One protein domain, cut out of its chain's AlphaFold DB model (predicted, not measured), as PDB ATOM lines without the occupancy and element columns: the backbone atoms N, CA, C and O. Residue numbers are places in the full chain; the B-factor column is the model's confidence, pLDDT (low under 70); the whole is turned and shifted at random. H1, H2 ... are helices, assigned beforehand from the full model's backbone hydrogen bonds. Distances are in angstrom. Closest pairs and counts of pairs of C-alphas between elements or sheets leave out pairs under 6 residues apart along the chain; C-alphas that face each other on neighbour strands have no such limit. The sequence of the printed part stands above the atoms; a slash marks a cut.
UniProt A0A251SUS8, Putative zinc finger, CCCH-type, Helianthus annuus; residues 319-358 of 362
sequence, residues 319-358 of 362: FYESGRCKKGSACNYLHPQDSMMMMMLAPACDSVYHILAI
ATOM      1  N   PHE A 319     185.664 136.589  77.774       90.88
ATOM      2  CA  PHE A 319     185.165 136.573  79.153       90.88
ATOM      3  C   PHE A 319     184.061 135.532  79.370       90.88
ATOM      4  O   PHE A 319     183.956 135.005  80.468       90.88
ATOM      5  N   TYR A 320     183.257 135.212  78.354       90.50
ATOM      6  CA  TYR A 320     182.235 134.159  78.426       90.50
ATOM      7  C   TYR A 320     182.879 132.777  78.301       90.50
ATOM      8  O   TYR A 320     182.584 131.892  79.092       90.50
ATOM      9  N   GLU A 321     183.837 132.639  77.380       89.00
ATOM     10  CA  GLU A 321     184.707 131.464  77.228       89.00
ATOM     11  C   GLU A 321     185.394 131.076  78.552       89.00
ATOM     12  O   GLU A 321     185.591 129.901  78.831       89.00
ATOM     13  N   SER A 322     185.694 132.064  79.405       89.25
ATOM     14  CA  SER A 322     186.247 131.869  80.752       89.25
ATOM     15  C   SER A 322     185.240 132.089  81.896       89.25
ATOM     16  O   SER A 322     185.649 132.440  83.004       89.25
ATOM     17  N   GLY A 323     183.934 131.932  81.640       90.56
ATOM     18  CA  GLY A 323     182.860 131.904  82.650       90.56
ATOM     19  C   GLY A 323     182.609 133.204  83.432       90.56
ATOM     20  O   GLY A 323     181.857 133.209  84.401       90.56
ATOM     21  N   ARG A 324     183.238 134.320  83.047       91.94
ATOM     22  CA  ARG A 324     183.279 135.592  83.797       91.94
ATOM     23  C   ARG A 324     182.566 136.761  83.102       91.94
ATOM     24  O   ARG A 324     182.669 137.903  83.553       91.94
ATOM     25  N   CYS A 325     181.828 136.518  82.016       92.50
ATOM     26  CA  CYS A 325     181.076 137.570  81.327       92.50
ATOM     27  C   CYS A 325     179.787 137.945  82.073       92.50
ATOM     28  O   CYS A 325     178.739 137.337  81.879       92.50
ATOM     29  N   LYS A 326     179.833 139.028  82.855       92.75
ATOM     30  CA  LYS A 326     178.660 139.587  83.556       92.75
ATOM     31  C   LYS A 326     177.641 140.309  82.649       92.75
ATOM     32  O   LYS A 326     176.715 140.916  83.170       92.75
ATOM     33  N   LYS A 327     177.816 140.312  81.317       88.75
ATOM     34  CA  LYS A 327     176.940 141.056  80.384       88.75
ATOM     35  C   LYS A 327     175.805 140.234  79.765       88.75
ATOM     36  O   LYS A 327     174.860 140.848  79.280       88.75
ATOM     37  N   GLY A 328     175.892 138.899  79.753       85.25
ATOM     38  CA  GLY A 328     174.904 138.039  79.078       85.25
ATOM     39  C   GLY A 328     174.590 138.514  77.651       85.25
ATOM     40  O   GLY A 328     175.479 139.000  76.949       85.25
ATOM     41  N   SER A 329     173.317 138.486  77.270       81.56
ATOM     42  CA  SER A 329     172.824 138.940  75.961       81.56
ATOM     43  C   SER A 329     173.075 140.426  75.636       81.56
ATOM     44  O   SER A 329     172.995 140.819  74.473       81.56
ATOM     45  N   ALA A 330     173.454 141.260  76.614       84.88
ATOM     46  CA  ALA A 330     173.897 142.646  76.401       84.88
ATOM     47  C   ALA A 330     175.405 142.768  76.068       84.88
ATOM     48  O   ALA A 330     176.000 143.849  76.157       84.88
ATOM     49  N   CYS A 331     176.066 141.663  75.717       90.06
ATOM     50  CA  CYS A 331     177.461 141.649  75.292       90.06
ATOM     51  C   CYS A 331     177.627 142.040  73.812       90.06
ATOM     52  O   CYS A 331     176.867 141.629  72.943       90.06
ATOM     53  N   ASN A 332     178.684 142.796  73.497       88.38
ATOM     54  CA  ASN A 332     179.014 143.191  72.115       88.38
ATOM     55  C   ASN A 332     179.724 142.075  71.307       88.38
ATOM     56  O   ASN A 332     180.047 142.265  70.133       88.38
ATOM     57  N   TYR A 333     179.993 140.934  71.940       89.69
ATOM     58  CA  TYR A 333     180.743 139.786  71.423       89.69
ATOM     59  C   TYR A 333     179.856 138.532  71.490       89.69
ATOM     60  O   TYR A 333     178.999 138.461  72.367       89.69
ATOM     61  N   LEU A 334     180.066 137.530  70.624       87.56
ATOM     62  CA  LEU A 334     179.222 136.325  70.636       87.56
ATOM     63  C   LEU A 334     179.357 135.539  71.936       87.56
ATOM     64  O   LEU A 334     180.469 135.260  72.398       87.56
ATOM     65  N   HIS A 335     178.210 135.072  72.411       90.19
ATOM     66  CA  HIS A 335     178.081 133.931  73.302       90.19
ATOM     67  C   HIS A 335     177.344 132.819  72.537       90.19
ATOM     68  O   HIS A 335     176.233 133.066  72.063       90.19
ATOM     69  N   PRO A 336     177.900 131.601  72.395       79.94
ATOM     70  CA  PRO A 336     177.187 130.502  71.748       79.94
ATOM     71  C   PRO A 336     175.839 130.167  72.414       79.94
ATOM     72  O   PRO A 336     174.885 129.906  71.682       79.94
ATOM     73  N   GLN A 337     175.701 130.274  73.746       71.94
ATOM     74  CA  GLN A 337     174.400 130.132  74.432       71.94
ATOM     75  C   GLN A 337     173.352 131.128  73.918       71.94
ATOM     76  O   GLN A 337     172.268 130.706  73.513       71.94
ATOM     77  N   ASP A 338     173.700 132.416  73.834       65.12
ATOM     78  CA  ASP A 338     172.778 133.443  73.330       65.12
ATOM     79  C   ASP A 338     172.408 133.209  71.848       65.12
ATOM     80  O   ASP A 338     171.306 133.548  71.422       65.12
ATOM     81  N   SER A 339     173.289 132.576  71.060       61.94
ATOM     82  CA  SER A 339     172.990 132.225  69.663       61.94
ATOM     83  C   SER A 339     172.062 131.012  69.507       61.94
ATOM     84  O   SER A 339     171.200 131.023  68.630       61.94
ATOM     85  N   MET A 340     172.172 129.987  70.364       62.62
ATOM     86  CA  MET A 340     171.316 128.799  70.243       62.62
ATOM     87  C   MET A 340     169.898 129.025  70.779       62.62
ATOM     88  O   MET A 340     168.953 128.503  70.192       62.62
ATOM     89  N   MET A 341     169.709 129.895  71.782       59.91
ATOM     90  CA  MET A 341     168.356 130.339  72.155       59.91
ATOM     91  C   MET A 341     167.695 131.190  71.055       59.91
ATOM     92  O   MET A 341     166.491 131.079  70.843       59.91
ATOM     93  N   MET A 342     168.477 131.966  70.289       57.53
ATOM     94  CA  MET A 342     167.979 132.703  69.117       57.53
ATOM     95  C   MET A 342     167.534 131.758  67.985       57.53
ATOM     96  O   MET A 342     166.520 132.016  67.341       57.53
ATOM     97  N   MET A 343     168.252 130.651  67.753       59.41
ATOM     98  CA  MET A 343     167.873 129.646  66.747       59.41
ATOM     99  C   MET A 343     166.646 128.815  67.148       59.41
ATOM    100  O   MET A 343     165.802 128.545  66.300       59.41
ATOM    101  N   MET A 344     166.505 128.433  68.424       58.72
ATOM    102  CA  MET A 344     165.351 127.636  68.871       58.72
ATOM    103  C   MET A 344     164.033 128.427  68.920       58.72
ATOM    104  O   MET A 344     162.968 127.820  68.858       58.72
ATOM    105  N   LEU A 345     164.080 129.763  68.989       56.22
ATOM    106  CA  LEU A 345     162.884 130.618  69.022       56.22
ATOM    107  C   LEU A 345     162.370 131.035  67.624       56.22
ATOM    108  O   LEU A 345     161.373 131.747  67.524       56.22
ATOM    109  N   ALA A 346     163.036 130.609  66.544       53.22
ATOM    110  CA  ALA A 346     162.739 131.022  65.169       53.22
ATOM    111  C   ALA A 346     161.745 130.170  64.321       53.22
ATOM    112  O   ALA A 346     161.351 130.667  63.265       53.22
ATOM    113  N   PRO A 347     161.282 128.947  64.679       52.75
ATOM    114  CA  PRO A 347     160.523 128.089  63.752       52.75
ATOM    115  C   PRO A 347     159.010 128.410  63.687       52.75
ATOM    116  O   PRO A 347     158.184 127.500  63.716       52.75
ATOM    117  N   ALA A 348     158.625 129.692  63.632       54.44
ATOM    118  CA  ALA A 348     157.220 130.116  63.769       54.44
ATOM    119  C   ALA A 348     156.700 131.140  62.734       54.44
ATOM    120  O   ALA A 348     155.488 131.311  62.633       54.44
ATOM    121  N   CYS A 349     157.560 131.824  61.967       48.44
ATOM    122  CA  CYS A 349     157.137 132.917  61.069       48.44
ATOM    123  C   CYS A 349     157.181 132.592  59.560       48.44
ATOM    124  O   CYS A 349     156.318 133.069  58.824       48.44
ATOM    125  N   ASP A 350     158.119 131.768  59.082       50.38
ATOM    126  CA  ASP A 350     158.321 131.561  57.633       50.38
ATOM    127  C   ASP A 350     157.235 130.716  56.932       50.38
ATOM    128  O   ASP A 350     157.088 130.781  55.709       50.38
ATOM    129  N   SER A 351     156.408 129.970  57.676       51.56
ATOM    130  CA  SER A 351     155.392 129.077  57.086       51.56
ATOM    131  C   SER A 351     154.275 129.805  56.317       51.56
ATOM    132  O   SER A 351     153.524 129.157  55.591       51.56
ATOM    133  N   VAL A 352     154.144 131.128  56.463       54.56
ATOM    134  CA  VAL A 352     153.112 131.926  55.773       54.56
ATOM    135  C   VAL A 352     153.556 132.320  54.359       54.56
ATOM    136  O   VAL A 352     152.760 132.262  53.422       54.56
ATOM    137  N   TYR A 353     154.832 132.669  54.167       53.25
ATOM    138  CA  TYR A 353     155.332 133.122  52.863       53.25
ATOM    139  C   TYR A 353     155.445 131.992  51.835       53.25
ATOM    140  O   TYR A 353     155.250 132.228  50.642       53.25
ATOM    141  N   HIS A 354     155.692 130.759  52.280       50.09
ATOM    142  CA  HIS A 354     155.878 129.631  51.365       50.09
ATOM    143  C   HIS A 354     154.577 129.128  50.707       50.09
ATOM    144  O   HIS A 354     154.639 128.457  49.678       50.09
ATOM    145  N   ILE A 355     153.408 129.475  51.264       54.59
ATOM    146  CA  ILE A 355     152.089 129.122  50.711       54.59
ATOM    147  C   ILE A 355     151.697 130.089  49.580       54.59
ATOM    148  O   ILE A 355     151.206 129.659  48.537       54.59
ATOM    149  N   LEU A 356     151.983 131.387  49.736       55.69
ATOM    150  CA  LEU A 356     151.666 132.415  48.732       55.69
ATOM    151  C   LEU A 356     152.479 132.281  47.432       55.69
ATOM    152  O   LEU A 356     152.048 132.774  46.394       55.69
ATOM    153  N   ALA A 357     153.630 131.602  47.465       54.66
ATOM    154  CA  ALA A 357     154.472 131.381  46.288       54.66
ATOM    155  C   ALA A 357     153.925 130.317  45.312       54.66
ATOM    156  O   ALA A 357     154.335 130.292  44.154       54.66
ATOM    157  N   ILE A 358     153.025 129.436  45.768       56.94
ATOM    158  CA  ILE A 358     152.505 128.311  44.969       56.94
ATOM    159  C   ILE A 358     151.254 128.726  44.175       56.94
ATOM    160  O   ILE A 358     151.063 128.280  43.050       56.94
TER     161      ILE A 358
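What this domain is: This is residues 319 to 358 of the 362 residues of the protein "Putative zinc finger, CCCH-type" of Helianthus annuus (UniProt A0A251SUS8). The longest helix, H1, leads out of a small looped head, residues 319 to 335, and H2 follows it end on, so that the two helices lie one after the other along the longest axis. Residues 340 to 358 stick out as a free arm that makes much of the length, with H2 near its far end. The printed part has 40 residues with two named helices, H1 then H2, and no named strand; the class is all helix, though under half of the residues, 16, are in named elements. The whole is extended, with a radius of gyration of the C-alphas of 15.9 A and spans of 50 by 14 by 10 A.

How they stand to each other: Look first at H1, residues 336 to 344, where every O i to N i+4 pair is within hydrogen-bond range. Go on to H2, residues 350 to 356, where 0 of 3 such pairs and 2 of 4 O i to N i+3 pairs are within range. H1 and H2 are apart, with no C-alpha of the one within 8 A of the other. The link between them, of 5 residues, is tight.

Where its parts are: Find C-alpha 336 at (177.187, 130.502, 71.748); from there H1 runs 12.5 A to C-alpha 344 at (165.351, 127.636, 68.871). H2 runs 11.1 A from Asp 350 to Leu 356, whose C-alpha is at (151.666, 132.415, 48.732). Before H1, residues 319 to 335 hold no named element.

The domain as a whole: Look for the two C-alphas farthest apart at Arg 324 and Ile 358, 50.1 A from each other. The printed part has no cut. In the B-factor column the mean pLDDT of the printed part is 70.9, and residues 338 to 358 are under 70.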